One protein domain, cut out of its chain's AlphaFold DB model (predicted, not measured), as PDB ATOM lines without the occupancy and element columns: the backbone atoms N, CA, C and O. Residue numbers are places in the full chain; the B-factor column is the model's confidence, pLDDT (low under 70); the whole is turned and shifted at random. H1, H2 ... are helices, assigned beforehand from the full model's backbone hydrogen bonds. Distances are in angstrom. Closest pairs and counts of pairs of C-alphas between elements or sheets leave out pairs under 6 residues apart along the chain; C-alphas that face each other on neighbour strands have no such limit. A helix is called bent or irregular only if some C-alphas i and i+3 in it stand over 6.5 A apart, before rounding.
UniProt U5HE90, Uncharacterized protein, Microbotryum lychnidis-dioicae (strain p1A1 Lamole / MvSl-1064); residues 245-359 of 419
ATOM      1  N   LEU A 245      28.630   9.697  11.027       63.22
ATOM      2  CA  LEU A 245      29.090  10.980  10.501       63.22
ATOM      3  C   LEU A 245      29.884  10.876   9.184       63.22
ATOM      4  O   LEU A 245      30.046  11.882   8.495       63.22
ATOM      5  N   LEU A 246      30.363   9.687   8.801       77.94
ATOM      6  CA  LEU A 246      31.167   9.504   7.586       77.94
ATOM      7  C   LEU A 246      30.328   9.296   6.316       77.94
ATOM      8  O   LEU A 246      30.832   9.539   5.218       77.94
ATOM      9  N   PHE A 247      29.048   8.923   6.433       83.94
ATOM     10  CA  PHE A 247      28.197   8.595   5.277       83.94
ATOM     11  C   PHE A 247      28.082   9.725   4.238       83.94
ATOM     12  O   PHE A 247      28.282   9.452   3.051       83.94
ATOM     13  N   PRO A 248      27.838  11.001   4.611       88.69
ATOM     14  CA  PRO A 248      27.755  12.083   3.627       88.69
ATOM     15  C   PRO A 248      29.073  12.304   2.875       88.69
ATOM     16  O   PRO A 248      29.066  12.645   1.691       88.69
ATOM     17  N   THR A 249      30.205  12.104   3.550       91.50
ATOM     18  CA  THR A 249      31.542  12.239   2.960       91.50
ATOM     19  C   THR A 249      31.826  11.088   2.000       91.50
ATOM     20  O   THR A 249      32.220  11.339   0.861       91.50
ATOM     21  N   LEU A 250      31.525   9.847   2.400       92.69
ATOM     22  CA  LEU A 250      31.657   8.661   1.550       92.69
ATOM     23  C   LEU A 250      30.766   8.753   0.304       92.69
ATOM     24  O   LEU A 250      31.249   8.543  -0.808       92.69
ATOM     25  N   LYS A 251      29.499   9.169   0.452       95.00
ATOM     26  CA  LYS A 251      28.587   9.405  -0.682       95.00
ATOM     27  C   LYS A 251      29.209  10.371  -1.689       95.00
ATOM     28  O   LYS A 251      29.259  10.079  -2.883       95.00
ATOM     29  N   ARG A 252      29.722  11.515  -1.221       95.50
ATOM     30  CA  ARG A 252      30.373  12.524  -2.076       95.50
ATOM     31  C   ARG A 252      31.629  11.979  -2.756       95.50
ATOM     32  O   ARG A 252      31.846  12.279  -3.930       95.50
ATOM     33  N   TYR A 253      32.421  11.171  -2.053       95.69
ATOM     34  CA  TYR A 253      33.609  10.540  -2.618       95.69
ATOM     35  C   TYR A 253      33.286   9.571  -3.738       95.69
ATOM     36  O   TYR A 253      33.735   9.774  -4.866       95.69
ATOM     37  N   TYR A 254      32.476   8.554  -3.458       96.81
ATOM     38  CA  TYR A 254      32.149   7.535  -4.447       96.81
ATOM     39  C   TYR A 254      31.354   8.118  -5.612       96.81
ATOM     40  O   TYR A 254      31.547   7.693  -6.746       96.81
ATOM     41  N   THR A 255      30.567   9.176  -5.380       97.44
ATOM     42  CA  THR A 255      29.969   9.954  -6.474       97.44
ATOM     43  C   THR A 255      31.041  10.603  -7.354       97.44
ATOM     44  O   THR A 255      30.943  10.539  -8.575       97.44
ATOM     45  N   SER A 256      32.092  11.198  -6.776       97.50
ATOM     46  CA  SER A 256      33.195  11.770  -7.565       97.50
ATOM     47  C   SER A 256      33.950  10.707  -8.374       97.50
ATOM     48  O   SER A 256      34.231  10.932  -9.551       97.50
ATOM     49  N   LEU A 257      34.200   9.525  -7.795       96.88
ATOM     50  CA  LEU A 257      34.793   8.391  -8.511       96.88
ATOM     51  C   LEU A 257      33.876   7.912  -9.641       96.88
ATOM     52  O   LEU A 257      34.348   7.649 -10.742       96.88
ATOM     53  N   HIS A 258      32.567   7.837  -9.396       96.69
ATOM     54  CA  HIS A 258      31.592   7.425 -10.402       96.69
ATOM     55  C   HIS A 258      31.543   8.405 -11.572       96.69
ATOM     56  O   HIS A 258      31.587   7.990 -12.726       96.69
ATOM     57  N   LEU A 259      31.536   9.707 -11.289       96.88
ATOM     58  CA  LEU A 259      31.595  10.744 -12.312       96.88
ATOM     59  C   LEU A 259      32.900  10.700 -13.121       96.88
ATOM     60  O   LEU A 259      32.855  10.839 -14.341       96.88
ATOM     61  N   LEU A 260      34.050  10.490 -12.469       96.38
ATOM     62  CA  LEU A 260      35.331  10.294 -13.160       96.38
ATOM     63  C   LEU A 260      35.300   9.052 -14.047       96.38
ATOM     64  O   LEU A 260      35.751   9.106 -15.189       96.38
ATOM     65  N   PHE A 261      34.736   7.954 -13.540       95.12
ATOM     66  CA  PHE A 261      34.575   6.724 -14.298       95.12
ATOM     67  C   PHE A 261      33.707   6.958 -15.539       95.12
ATOM     68  O   PHE A 261      34.177   6.673 -16.634       95.12
ATOM     69  N   LEU A 262      32.524   7.571 -15.396       93.88
ATOM     70  CA  LEU A 262      31.647   7.927 -16.520       93.88
ATOM     71  C   LEU A 262      32.350   8.819 -17.546       93.88
ATOM     72  O   LEU A 262      32.211   8.606 -18.744       93.88
ATOM     73  N   LEU A 263      33.130   9.798 -17.082       93.12
ATOM     74  CA  LEU A 263      33.907  10.665 -17.960       93.12
ATOM     75  C   LEU A 263      35.001   9.872 -18.707       93.12
ATOM     76  O   LEU A 263      35.302  10.185 -19.853       93.12
ATOM     77  N   SER A 264      35.592   8.850 -18.077       90.75
ATOM     78  CA  SER A 264      36.642   7.996 -18.666       90.75
ATOM     79  C   SER A 264      36.100   6.865 -19.548       90.75
ATOM     80  O   SER A 264      36.852   6.250 -20.311       90.75
ATOM     81  N   SER A 265      34.806   6.575 -19.428       86.44
ATOM     82  CA  SER A 265      34.091   5.612 -20.249       86.44
ATOM     83  C   SER A 265      33.731   6.239 -21.587       86.44
ATOM     84  O   SER A 265      33.356   7.409 -21.689       86.44
ATOM     85  N   THR A 266      33.857   5.446 -22.641       80.06
ATOM     86  CA  THR A 266      33.366   5.828 -23.958       80.06
ATOM     87  C   THR A 266      31.906   5.414 -24.084       80.06
ATOM     88  O   THR A 266      31.429   4.567 -23.324       80.06
ATOM     89  N   LYS A 267      31.172   6.008 -25.034       69.88
ATOM     90  CA  LYS A 267      29.798   5.582 -25.318       69.88
ATOM     91  C   LYS A 267      29.789   4.094 -25.636       69.88
ATOM     92  O   LYS A 267      30.180   3.678 -26.725       69.88
ATOM     93  N   THR A 268      29.280   3.304 -24.701       54.03
ATOM     94  CA  THR A 268      28.848   1.946 -24.987       54.03
ATOM     95  C   THR A 268      27.800   2.030 -26.069       54.03
ATOM     96  O   THR A 268      26.792   2.720 -25.893       54.03
ATOM     97  N   SER A 269      28.007   1.319 -27.174       48.72
ATOM     98  CA  SER A 269      26.891   1.025 -28.062       48.72
ATOM     99  C   SER A 269      25.748   0.474 -27.197       48.72
ATOM    100  O   SER A 269      25.991  -0.479 -26.452       48.72
ATOM    101  N   PRO A 270      24.527   1.038 -27.253       53.91
ATOM    102  CA  PRO A 270      23.409   0.593 -26.417       53.91
ATOM    103  C   PRO A 270      23.086  -0.897 -26.610       53.91
ATOM    104  O   PRO A 270      22.497  -1.529 -25.741       53.91
ATOM    105  N   THR A 271      23.517  -1.477 -27.731       52.78
ATOM    106  CA  THR A 271      23.370  -2.896 -28.060       52.78
ATOM    107  C   THR A 271      24.423  -3.816 -27.444       52.78
ATOM    108  O   THR A 271      24.240  -5.029 -27.491       52.78
ATOM    109  N   ASN A 272      25.529  -3.304 -26.889       54.44
ATOM    110  CA  ASN A 272      26.591  -4.167 -26.371       54.44
ATOM    111  C   ASN A 272      27.303  -3.576 -25.136       54.44
ATOM    112  O   ASN A 272      28.393  -3.013 -25.255       54.44
ATOM    113  N   PRO A 273      26.728  -3.733 -23.928       54.44
ATOM    114  CA  PRO A 273      27.322  -3.236 -22.684       54.44
ATOM    115  C   PRO A 273      28.668  -3.898 -22.342       54.44
ATOM    116  O   PRO A 273      29.432  -3.348 -21.557       54.44
ATOM    117  N   SER A 274      29.024  -5.032 -22.963       54.34
ATOM    118  CA  SER A 274      30.365  -5.624 -22.808       54.34
ATOM    119  C   SER A 274      31.480  -4.749 -23.409       54.34
ATOM    120  O   SER A 274      32.621  -4.783 -22.942       54.34
ATOM    121  N   LEU A 275      31.134  -3.879 -24.372       52.69
ATOM    122  CA  LEU A 275      32.034  -2.874 -24.940       52.69
ATOM    123  C   LEU A 275      32.238  -1.660 -24.021       52.69
ATOM    124  O   LEU A 275      33.025  -0.792 -24.372       52.69
ATOM    125  N   ALA A 276      31.626  -1.612 -22.827       49.34
ATOM    126  CA  ALA A 276      31.895  -0.581 -21.802       49.34
ATOM    127  C   ALA A 276      33.342  -0.568 -21.313       49.34
ATOM    128  O   ALA A 276      33.784   0.366 -20.647       49.34
ATOM    129  N   SER A 277      34.081  -1.621 -21.655       51.81
ATOM    130  CA  SER A 277      35.516  -1.722 -21.440       51.81
ATOM    131  C   SER A 277      36.325  -0.907 -22.457       51.81
ATOM    132  O   SER A 277      37.520  -0.704 -22.237       51.81
ATOM    133  N   GLN A 278      35.712  -0.433 -23.553       57.03
ATOM    134  CA  GLN A 278      36.347   0.543 -24.432       57.03
ATOM    135  C   GLN A 278      36.524   1.840 -23.651       57.03
ATOM    136  O   GLN A 278      35.620   2.394 -23.033       57.03
ATOM    137  N   SER A 279      37.774   2.246 -23.597       62.84
ATOM    138  CA  SER A 279      38.296   3.204 -22.650       62.84
ATOM    139  C   SER A 279      38.866   4.360 -23.438       62.84
ATOM    140  O   SER A 279      39.492   4.139 -24.474       62.84
ATOM    141  N   VAL A 280      38.753   5.569 -22.892       70.69
ATOM    142  CA  VAL A 280      39.453   6.766 -23.391       70.69
ATOM    143  C   VAL A 280      40.984   6.545 -23.478       70.69
ATOM    144  O   VAL A 280      41.699   7.276 -24.165       70.69
ATOM    145  N   SER A 281      41.497   5.473 -22.863       70.06
ATOM    146  CA  SER A 281      42.880   5.012 -23.007       70.06
ATOM    147  C   SER A 281      43.284   4.591 -24.426       70.06
ATOM    148  O   SER A 281      44.475   4.455 -24.677       70.06
ATOM    149  N   ASP A 282      42.348   4.378 -25.357       78.12
ATOM    150  CA  ASP A 282      42.687   4.167 -26.773       78.12
ATOM    151  C   ASP A 282      43.195   5.450 -27.464       78.12
ATOM    152  O   ASP A 282      43.725   5.408 -28.576       78.12
ATOM    153  N   GLY A 283      43.015   6.600 -26.808       78.94
ATOM    154  CA  GLY A 283      43.386   7.921 -27.285       78.94
ATOM    155  C   GLY A 283      42.553   8.445 -28.455       78.94
ATOM    156  O   GLY A 283      42.750   9.590 -28.857       78.94
ATOM    157  N   LYS A 284      41.634   7.654 -29.012       82.25
ATOM    158  CA  LYS A 284      40.826   8.010 -30.189       82.25
ATOM    159  C   LYS A 284      39.399   8.350 -29.799       82.25
ATOM    160  O   LYS A 284      38.804   9.257 -30.385       82.25
ATOM    161  N   THR A 285      38.862   7.641 -28.818       83.56
ATOM    162  CA  THR A 285      37.461   7.751 -28.462       83.56
ATOM    163  C   THR A 285      37.248   8.889 -27.472       83.56
ATOM    164  O   THR A 285      37.973   9.047 -26.490       83.56
ATOM    165  N   ALA A 286      36.257   9.732 -27.763       85.00
ATOM    166  CA  ALA A 286      35.933  10.869 -26.916       85.00
ATOM    167  C   ALA A 286      35.236  10.419 -25.613       85.00
ATOM    168  O   ALA A 286      34.438   9.478 -25.652       85.00
ATOM    169  N   PRO A 287      35.481  11.123 -24.491       87.38
ATOM    170  CA  PRO A 287      34.699  11.005 -23.259       87.38
ATOM    171  C   PRO A 287      33.185  11.083 -23.502       87.38
ATOM    172  O   PRO A 287      32.733  11.934 -24.278       87.38
ATOM    173  N   ASP A 288      32.388  10.267 -22.803       89.06
ATOM    174  CA  ASP A 288      30.919  10.333 -22.863       89.06
ATOM    175  C   ASP A 288      30.352  11.504 -22.037       89.06
ATOM    176  O   ASP A 288      29.705  11.358 -20.997       89.06
ATOM    177  N   LEU A 289      30.624  12.716 -22.522       92.06
ATOM    178  CA  LEU A 289      30.205  13.966 -21.892       92.06
ATOM    179  C   LEU A 289      28.684  14.077 -21.687       92.06
ATOM    180  O   LEU A 289      28.297  14.564 -20.626       92.06
ATOM    181  N   PRO A 290      27.806  13.658 -22.625       93.25
ATOM    182  CA  PRO A 290      26.363  13.700 -22.400       93.25
ATOM    183  C   PRO A 290      25.920  12.909 -21.165       93.25
ATOM    184  O   PRO A 290      25.203  13.454 -20.328       93.25
ATOM    185  N   THR A 291      26.385  11.664 -21.013       91.88
ATOM    186  CA  THR A 291      26.053  10.826 -19.851       91.88
ATOM    187  C   THR A 291      26.622  11.422 -18.566       91.88
ATOM    188  O   THR A 291      25.922  11.499 -17.559       91.88
ATOM    189  N   PHE A 292      27.858  11.930 -18.607       95.19
ATOM    190  CA  PHE A 292      28.457  12.647 -17.481       95.19
ATOM    191  C   PHE A 292      27.597  13.837 -17.020       95.19
ATOM    192  O   PHE A 292      27.310  13.958 -15.827       95.19
ATOM    193  N   TRP A 293      27.174  14.711 -17.942       95.94
ATOM    194  CA  TRP A 293      26.393  15.904 -17.599       95.94
ATOM    195  C   TRP A 293      24.983  15.558 -17.123       95.94
ATOM    196  O   TRP A 293      24.537  16.140 -16.137       95.94
ATOM    197  N   ALA A 294      24.327  14.569 -17.735       96.00
ATOM    198  CA  ALA A 294      23.026  14.088 -17.277       96.00
ATOM    199  C   ALA A 294      23.095  13.564 -15.831       96.00
ATOM    200  O   ALA A 294      22.297  13.964 -14.983       96.00
ATOM    201  N   THR A 295      24.099  12.735 -15.519       95.81
ATOM    202  CA  THR A 295      24.315  12.237 -14.153       95.81
ATOM    203  C   THR A 295      24.634  13.379 -13.188       95.81
ATOM    204  O   THR A 295      24.062  13.437 -12.103       95.81
ATOM    205  N   TRP A 296      25.499  14.321 -13.579       96.88
ATOM    206  CA  TRP A 296      25.853  15.497 -12.777       96.88
ATOM    207  C   TRP A 296      24.645  16.377 -12.423       96.88
ATOM    208  O   TRP A 296      24.505  16.836 -11.283       96.88
ATOM    209  N   GLU A 297      23.780  16.642 -13.401       97.12
ATOM    210  CA  GLU A 297      22.572  17.455 -13.240       97.12
ATOM    211  C   GLU A 297      21.526  16.773 -12.355       97.12
ATOM    212  O   GLU A 297      20.819  17.465 -11.618       97.12
ATOM    213  N   GLY A 298      21.492  15.437 -12.357       96.56
ATOM    214  CA  GLY A 298      20.655  14.633 -11.466       96.56
ATOM    215  C   GLY A 298      21.129  14.578 -10.009       96.56
ATOM    216  O   GLY A 298      20.365  14.164  -9.141       96.56
ATOM    217  N   LEU A 299      22.362  15.005  -9.701       96.69
ATOM    218  CA  LEU A 299      22.880  14.963  -8.328       96.69
ATOM    219  C   LEU A 299      22.180  15.963  -7.407       96.69
ATOM    220  O   LEU A 299      21.963  17.122  -7.776       96.69
ATOM    221  N   GLU A 300      21.971  15.550  -6.155       96.38
ATOM    222  CA  GLU A 300      21.525  16.419  -5.064       96.38
ATOM    223  C   GLU A 300      22.405  17.682  -4.947       96.38
ATOM    224  O   GLU A 300      23.639  17.589  -5.025       96.38
ATOM    225  N   PRO A 301      21.827  18.868  -4.664       96.56
ATOM    226  CA  PRO A 301      22.586  20.118  -4.574       96.56
ATOM    227  C   PRO A 301      23.754  20.073  -3.580       96.56
ATOM    228  O   PRO A 301      24.805  20.663  -3.831       96.56
ATOM    229  N   GLN A 302      23.596  19.359  -2.461       95.81
ATOM    230  CA  GLN A 302      24.643  19.216  -1.447       95.81
ATOM    231  C   GLN A 302      25.819  18.366  -1.942       95.81
ATOM    232  O   GLN A 302      26.974  18.701  -1.679       95.81
ATOM    233  N   VAL A 303      25.541  17.291  -2.686       96.06
ATOM    234  CA  VAL A 303      26.572  16.439  -3.294       96.06
ATOM    235  C   VAL A 303      27.293  17.209  -4.396       96.06
ATOM    236  O   VAL A 303      28.520  17.215  -4.437       96.06
ATOM    237  N   ARG A 304      26.547  17.954  -5.222       96.94
ATOM    238  CA  ARG A 304      27.101  18.794  -6.290       96.94
ATOM    239  C   ARG A 304      28.071  19.848  -5.765       96.94
ATOM    240  O   ARG A 304      29.079  20.112  -6.408       96.94
ATOM    241  N   ARG A 305      27.786  20.465  -4.614       96.19
ATOM    242  CA  ARG A 305      28.654  21.480  -3.981       96.19
ATOM    243  C   ARG A 305      29.901  20.895  -3.313       96.19
ATOM    244  O   ARG A 305      30.759  21.667  -2.899       96.19
ATOM    245  N   SER A 306      30.013  19.569  -3.208       95.00
ATOM    246  CA  SER A 306      31.200  18.927  -2.645       95.00
ATOM    247  C   SER A 306      32.457  19.328  -3.423       95.00
ATOM    248  O   SER A 306      32.419  19.302  -4.659       95.00
ATOM    249  N   PRO A 307      33.579  19.633  -2.744       93.81
ATOM    250  CA  PRO A 307      34.831  19.962  -3.416       93.81
ATOM    251  C   PRO A 307      35.250  18.865  -4.395       93.81
ATOM    252  O   PRO A 307      35.621  19.179  -5.515       93.81
ATOM    253  N   TRP A 308      35.080  17.589  -4.033       93.81
ATOM    254  CA  TRP A 308      35.566  16.458  -4.832       93.81
ATOM    255  C   TRP A 308      34.781  16.346  -6.138       93.81
ATOM    256  O   TRP A 308      35.341  16.116  -7.200       93.81
ATOM    257  N   VAL A 309      33.474  16.591  -6.064       96.00
ATOM    258  CA  VAL A 309      32.559  16.593  -7.207       96.00
ATOM    259  C   VAL A 309      32.855  17.823  -8.085       96.00
ATOM    260  O   VAL A 309      33.036  17.687  -9.296       96.00
ATOM    261  N   GLN A 310      33.052  19.012  -7.503       96.12
ATOM    262  CA  GLN A 310      33.473  20.204  -8.258       96.12
ATOM    263  C   GLN A 310      34.821  20.029  -8.970       96.12
ATOM    264  O   GLN A 310      34.947  20.487 -10.106       96.12
ATOM    265  N   SER A 311      35.793  19.331  -8.376       94.75
ATOM    266  CA  SER A 311      37.066  19.008  -9.033       94.75
ATOM    267  C   SER A 311      36.849  18.223 -10.324       94.75
ATOM    268  O   SER A 311      37.436  18.557 -11.353       94.75
ATOM    269  N   VAL A 312      35.954  17.228 -10.317       96.44
ATOM    270  CA  VAL A 312      35.631  16.439 -11.519       96.44
ATOM    271  C   VAL A 312      34.987  17.306 -12.603       96.44
ATOM    272  O   VAL A 312      35.328  17.191 -13.779       96.44
ATOM    273  N   ARG A 313      34.101  18.234 -12.226       96.25
ATOM    274  CA  ARG A 313      33.529  19.211 -13.170       96.25
ATOM    275  C   ARG A 313      34.582  20.162 -13.741       96.25
ATOM    276  O   ARG A 313      34.516  20.530 -14.912       96.25
ATOM    277  N   GLN A 314      35.539  20.597 -12.926       95.88
ATOM    278  CA  GLN A 314      36.645  21.420 -13.410       95.88
ATOM    279  C   GLN A 314      37.490  20.633 -14.411       95.88
ATOM    280  O   GLN A 314      37.755  21.144 -15.497       95.88
ATOM    281  N   LEU A 315      37.822  19.377 -14.101       95.62
ATOM    282  CA  LEU A 315      38.528  18.479 -15.012       95.62
ATOM    283  C   LEU A 315      37.787  18.322 -16.348       95.62
ATOM    284  O   LEU A 315      38.399  18.497 -17.400       95.62
ATOM    285  N   SER A 316      36.475  18.067 -16.334       96.00
ATOM    286  CA  SER A 316      35.699  17.946 -17.577       96.00
ATOM    287  C   SER A 316      35.715  19.242 -18.398       96.00
ATOM    288  O   SER A 316      35.847  19.201 -19.623       96.00
ATOM    289  N   SER A 317      35.685  20.407 -17.741       95.75
ATOM    290  CA  SER A 317      35.845  21.705 -18.404       95.75
ATOM    291  C   SER A 317      37.236  21.892 -19.020       95.75
ATOM    292  O   SER A 317      37.339  22.416 -20.132       95.75
ATOM    293  N   LEU A 318      38.300  21.441 -18.344       95.12
ATOM    294  CA  LEU A 318      39.667  21.476 -18.877       95.12
ATOM    295  C   LEU A 318      39.805  20.598 -20.122       95.12
ATOM    296  O   LEU A 318      40.363  21.057 -21.117       95.12
ATOM    297  N   LEU A 319      39.248  19.383 -20.097       93.88
ATOM    298  CA  LEU A 319      39.254  18.468 -21.242       93.88
ATOM    299  C   LEU A 319      38.503  19.061 -22.444       93.88
ATOM    300  O   LEU A 319      39.000  19.008 -23.566       93.88
ATOM    301  N   LEU A 320      37.350  19.696 -22.209       92.81
ATOM    302  CA  LEU A 320      36.560  20.377 -23.241       92.81
ATOM    303  C   LEU A 320      37.300  21.561 -23.875       92.81
ATOM    304  O   LEU A 320      37.331  21.711 -25.095       92.81
ATOM    305  N   ARG A 321      37.929  22.399 -23.045       95.06
ATOM    306  CA  ARG A 321      38.762  23.520 -23.511       95.06
ATOM    307  C   ARG A 321      40.064  23.028 -24.146       95.06
ATOM    308  O   ARG A 321      40.673  23.734 -24.944       95.06
ATOM    309  N   GLY A 322      40.465  21.796 -23.840       93.56
ATOM    310  CA  GLY A 322      41.773  21.217 -24.124       93.56
ATOM    311  C   GLY A 322      42.909  22.063 -23.554       93.56
ATOM    312  O   GLY A 322      43.867  22.390 -24.253       93.56
ATOM    313  N   ASP A 323      42.757  22.457 -22.290       94.94
ATOM    314  CA  ASP A 323      43.813  23.078 -21.491       94.94
ATOM    315  C   ASP A 323      44.687  21.971 -20.881       94.94
ATOM    316  O   ASP A 323      44.546  21.578 -19.719       94.94
ATOM    317  N   TYR A 324      45.547  21.401 -21.725       91.56
ATOM    318  CA  TYR A 324      46.353  20.231 -21.374       91.56
ATOM    319  C   TYR A 324      47.478  20.557 -20.385       91.56
ATOM    320  O   TYR A 324      47.896  19.682 -19.639       91.56
ATOM    321  N   ILE A 325      47.905  21.824 -20.307       90.50
ATOM    322  CA  ILE A 325      48.909  22.292 -19.338       90.50
ATOM    323  C   ILE A 325      48.326  22.253 -17.920       90.50
ATOM    324  O   ILE A 325      48.974  21.807 -16.974       90.50
ATOM    325  N   ARG A 326      47.073  22.697 -17.737       93.12
ATOM    326  CA  ARG A 326      46.406  22.551 -16.432       93.12
ATOM    327  C   ARG A 326      46.115  21.092 -16.097       93.12
ATOM    328  O   ARG A 326      46.186  20.735 -14.925       93.12
ATOM    329  N   PHE A 327      45.806  20.266 -17.096       94.12
ATOM    330  CA  PHE A 327      45.645  18.824 -16.905       94.12
ATOM    331  C   PHE A 327      46.952  18.161 -16.437       94.12
ATOM    332  O   PHE A 327      46.936  17.430 -15.451       94.12
ATOM    333  N   GLU A 328      48.087  18.480 -17.065       92.12
ATOM    334  CA  GLU A 328      49.417  18.047 -16.614       92.12
ATOM    335  C   GLU A 328      49.649  18.447 -15.157       92.12
ATOM    336  O   GLU A 328      49.999  17.609 -14.334       92.12
ATOM    337  N   ARG A 329      49.365  19.708 -14.806       91.25
ATOM    338  CA  ARG A 329      49.532  20.201 -13.434       91.25
ATOM    339  C   ARG A 329      48.711  19.406 -12.421       91.25
ATOM    340  O   ARG A 329      49.200  19.196 -11.315       91.25
ATOM    341  N   ILE A 330      47.502  18.960 -12.773       91.75
ATOM    342  CA  ILE A 330      46.694  18.085 -11.910       91.75
ATOM    343  C   ILE A 330      47.454  16.784 -11.631       91.75
ATOM    344  O   ILE A 330      47.646  16.442 -10.466       91.75
ATOM    345  N   LEU A 331      47.962  16.122 -12.673       89.50
ATOM    346  CA  LEU A 331      48.718  14.874 -12.536       89.50
ATOM    347  C   LEU A 331      50.043  15.072 -11.780       89.50
ATOM    348  O   LEU A 331      50.357  14.311 -10.869       89.50
ATOM    349  N   SER A 332      50.795  16.134 -12.079       86.25
ATOM    350  CA  SER A 332      52.074  16.426 -11.421       86.25
ATOM    351  C   SER A 332      51.918  16.876  -9.967       86.25
ATOM    352  O   SER A 332      52.790  16.599  -9.146       86.25
ATOM    353  N   SER A 333      50.818  17.558  -9.624       82.56
ATOM    354  CA  SER A 333      50.566  18.033  -8.254       82.56
ATOM    355  C   SER A 333      50.379  16.895  -7.252       82.56
ATOM    356  O   SER A 333      50.671  17.078  -6.076       82.56
ATOM    357  N   SER A 334      49.974  15.709  -7.718       69.88
ATOM    358  CA  SER A 334      49.886  14.517  -6.875       69.88
ATOM    359  C   SER A 334      51.246  13.987  -6.426       69.88
ATOM    360  O   SER A 334      51.329  13.327  -5.393       69.88
ATOM    361  N   VAL A 335      52.289  14.195  -7.230       65.69
ATOM    362  CA  VAL A 335      53.621  13.630  -6.973       65.69
ATOM    363  C   VAL A 335      54.386  14.493  -5.968       65.69
ATOM    364  O   VAL A 335      55.315  14.034  -5.309       65.69
ATOM    365  N   GLN A 336      54.000  15.761  -5.819       64.06
ATOM    366  CA  GLN A 336      54.681  16.673  -4.914       64.06
ATOM    367  C   GLN A 336      54.245  16.422  -3.467       64.06
ATOM    368  O   GLN A 336      53.059  16.300  -3.162       64.06
ATOM    369  N   ALA A 337      55.234  16.344  -2.571       59.69
ATOM    370  CA  ALA A 337      55.024  16.229  -1.133       59.69
ATOM    371  C   ALA A 337      54.015  17.285  -0.636       59.69
ATOM    372  O   ALA A 337      53.962  18.376  -1.210       59.69
ATOM    373  N   PRO A 338      53.229  16.986   0.420       57.78
ATOM    374  CA  PRO A 338      52.200  17.888   0.928       57.78
ATOM    375  C   PRO A 338      52.772  19.295   1.129       57.78
ATOM    376  O   PRO A 338      53.618  19.536   1.989       57.78
ATOM    377  N   SER A 339      52.335  20.214   0.267       55.16
ATOM    378  CA  SER A 339      52.713  21.621   0.315       55.16
ATOM    379  C   SER A 339      52.217  22.234   1.628       55.16
ATOM    380  O   SER A 339      51.105  21.944   2.066       55.16
ATOM    381  N   LYS A 340      53.013  23.131   2.231       66.12
ATOM    382  CA  LYS A 340      52.620  23.910   3.427       66.12
ATOM    383  C   LYS A 340      51.339  24.727   3.223       66.12
ATOM    384  O   LYS A 340      50.707  25.108   4.204       66.12
ATOM    385  N   TYR A 341      50.959  24.990   1.975       51.38
ATOM    386  CA  TYR A 341      49.709  25.653   1.633       51.38
ATOM    387  C   TYR A 341      48.705  24.616   1.121       51.38
ATOM    388  O   TYR A 341      49.014  23.929   0.137       51.38
ATOM    389  N   PRO A 342      47.519  24.492   1.745       51.62
ATOM    390  CA  PRO A 342      46.471  23.614   1.257       51.62
ATOM    391  C   PRO A 342      45.977  24.173  -0.076       51.62
ATOM    392  O   PRO A 342      45.223  25.146  -0.126       51.62
ATOM    393  N   SER A 343      46.420  23.579  -1.183       57.69
ATOM    394  CA  SER A 343      45.704  23.754  -2.438       57.69
ATOM    395  C   SER A 343      44.275  23.252  -2.216       57.69
ATOM    396  O   SER A 343      44.032  22.265  -1.524       57.69
ATOM    397  N   THR A 344      43.300  23.967  -2.769       63.88
ATOM    398  CA  THR A 344      41.869  23.776  -2.484       63.88
ATOM    399  C   THR A 344      41.313  22.403  -2.874       63.88
ATOM    400  O   THR A 344      40.175  22.092  -2.535       63.88
ATOM    401  N   THR A 345      42.088  21.573  -3.573       71.12
ATOM    402  CA  THR A 345      41.668  20.256  -4.058       71.12
ATOM    403  C   THR A 345      42.867  19.319  -4.121       71.12
ATOM    404  O   THR A 345      43.611  19.321  -5.101       71.12
ATOM    405  N   VAL A 346      43.044  18.526  -3.065       82.75
ATOM    406  CA  VAL A 346      43.942  17.368  -3.064       82.75
ATOM    407  C   VAL A 346      43.190  16.219  -3.724       82.75
ATOM    408  O   VAL A 346      42.125  15.827  -3.248       82.75
ATOM    409  N   TRP A 347      43.711  15.730  -4.848       89.44
ATOM    410  CA  TRP A 347      43.168  14.550  -5.512       89.44
ATOM    411  C   TRP A 347      43.606  13.299  -4.763       89.44
ATOM    412  O   TRP A 347      44.782  13.140  -4.434       89.44
ATOM    413  N   ASP A 348      42.652  12.421  -4.496       89.69
ATOM    414  CA  ASP A 348      42.922  11.133  -3.874       89.69
ATOM    415  C   ASP A 348      43.613  10.175  -4.875       89.69
ATOM    416  O   ASP A 348      43.290  10.222  -6.070       89.69
ATOM    417  N   PRO A 349      44.526   9.282  -4.439       88.94
ATOM    418  CA  PRO A 349      45.198   8.326  -5.323       88.94
ATOM    419  C   PRO A 349      44.258   7.526  -6.235       88.94
ATOM    420  O   PRO A 349      44.585   7.289  -7.395       88.94
ATOM    421  N   LEU A 350      43.062   7.156  -5.768       90.44
ATOM    422  CA  LEU A 350      42.102   6.415  -6.589       90.44
ATOM    423  C   LEU A 350      41.426   7.292  -7.646       90.44
ATOM    424  O   LEU A 350      41.110   6.814  -8.737       90.44
ATOM    425  N   GLN A 351      41.229   8.582  -7.358       93.94
ATOM    426  CA  GLN A 351      40.779   9.537  -8.372       93.94
ATOM    427  C   GLN A 351      41.852   9.708  -9.445       93.94
ATOM    428  O   GLN A 351      41.529   9.722 -10.627       93.94
ATOM    429  N   LEU A 352      43.123   9.785  -9.052       91.94
ATOM    430  CA  LEU A 352      44.242   9.940  -9.983       91.94
ATOM    431  C   LEU A 352      44.389   8.742 -10.915       91.94
ATOM    432  O   LEU A 352      44.536   8.951 -12.113       91.94
ATOM    433  N   VAL A 353      44.207   7.519 -10.412       90.88
ATOM    434  CA  VAL A 353      44.136   6.303 -11.241       90.88
ATOM    435  C   VAL A 353      43.068   6.422 -12.342       90.88
ATOM    436  O   VAL A 353      43.281   5.988 -13.474       90.88
ATOM    437  N   LEU A 354      41.922   7.056 -12.062       93.12
ATOM    438  CA  LEU A 354      40.905   7.339 -13.085       93.12
ATOM    439  C   LEU A 354      41.303   8.500 -14.011       93.12
ATOM    440  O   LEU A 354      41.002   8.451 -15.203       93.12
ATOM    441  N   ILE A 355      41.980   9.531 -13.496       94.25
ATOM    442  CA  ILE A 355      42.444  10.687 -14.283       94.25
ATOM    443  C   ILE A 355      43.554  10.282 -15.268       94.25
ATOM    444  O   ILE A 355      43.579  10.747 -16.408       94.25
ATOM    445  N   GLU A 356      44.444   9.375 -14.879       91.56
ATOM    446  CA  GLU A 356      45.516   8.859 -15.735       91.56
ATOM    447  C   GLU A 356      44.975   8.180 -17.000       91.56
ATOM    448  O   GLU A 356      45.602   8.235 -18.058       91.56
ATOM    449  N   ARG A 357      43.749   7.643 -16.962       91.19
ATOM    450  CA  ARG A 357      43.096   7.067 -18.149       91.19
ATOM    451  C   ARG A 357      42.859   8.072 -19.270       91.19
ATOM    452  O   ARG A 357      42.706   7.664 -20.420       91.19
ATOM    453  N   PHE A 358      42.818   9.367 -18.957       93.06
ATOM    454  CA  PHE A 358      42.666  10.418 -19.959       93.06
ATOM    455  C   PHE A 358      43.981  10.773 -20.649       93.06
ATOM    456  O   PHE A 358      43.934  11.461 -21.667       93.06
ATOM    457  N   VAL A 359      45.136  10.317 -20.149       93.38
ATOM    458  CA  VAL A 359      46.450  10.673 -20.707       93.38
ATOM    459  C   VAL A 359      46.547  10.346 -22.204       93.38
ATOM    460  O   VAL A 359      46.881  11.258 -22.961       93.38
TER     461      VAL A 359
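What this domain is: This is residues 245 to 359 of the 419 residues of an uncharacterized protein of Microbotryum lychnidis-dioicae (strain p1A1 Lamole / MvSl-1064) (UniProt U5HE90). The longest helix, H1, has H3, H5 and H7 packed along it, nearly aligned, and H6 folds back beside H5 to complete a small group of helices. H2 lies away from this body, and residues 269 to 274 stick out. The 115 printed residues include seven named helices, H1 to H7 in chain order, and no named strand: all helix. The whole is compact, radius of gyration of the C-alphas 14.6 A, with spans of 50, 34 and 23 A.

Where its parts are: H1, residues 245 to 264, starts at C-alpha (29.090, 10.980, 10.501) and is 30.3 A long; it is irregular, C-alphas 245 and 248 being 7.1 A apart. H5, residues 307 to 321, is 20.8 A long. H3 is residues 289 to 298, H4 301 to 304, H6 324 to 333, and H7 349 to 356, ending at C-alpha (45.516, 8.859, -15.735). H2, residues 273 to 277, is only just irregular: C-alphas 274 and 277 are 6.6 A apart.

How they stand to each other: H1 is the hub. It touches H5, closest C-alphas Ser 256 and Val 309, 4.9 A, at a shallow tilt of 14 degrees, the same way. Residues 256 to 264 of H1 touch H7, closest C-alphas Leu 257 and Gln 351, 6.1 A. Residues 259 to 263 touch H3, closest C-alphas Leu 262 and Phe 292, 5.8 A, opposite ways at 23 degrees. Residues 251 to 255 only just touch H4, with 3 pairs of C-alphas within 8 A, closest Arg 252 and Val 303, 5.6 A. H5 and H6 form a hairpin, closest C-alphas Leu 318 and Phe 327, 6.8 A. H2 touches no helix. Every O i to N i+4 pair is within hydrogen-bond range in H3, H5, H6 and H7; H1 has 15 of 16, H2 0 of 1 with 1 of 2 O i to N i+3 pairs, and H4 is too short for one.

The domain as a whole: The C-alphas farthest apart, Thr 271 and Lys 340, are 50.7 A apart. The printed part has no cut. The links H2 to H3 and H6 to H7 are long. The mean pLDDT of the printed part is 84.3; residue 245, residues 267 to 279 and residues 334 to 344 are under 70.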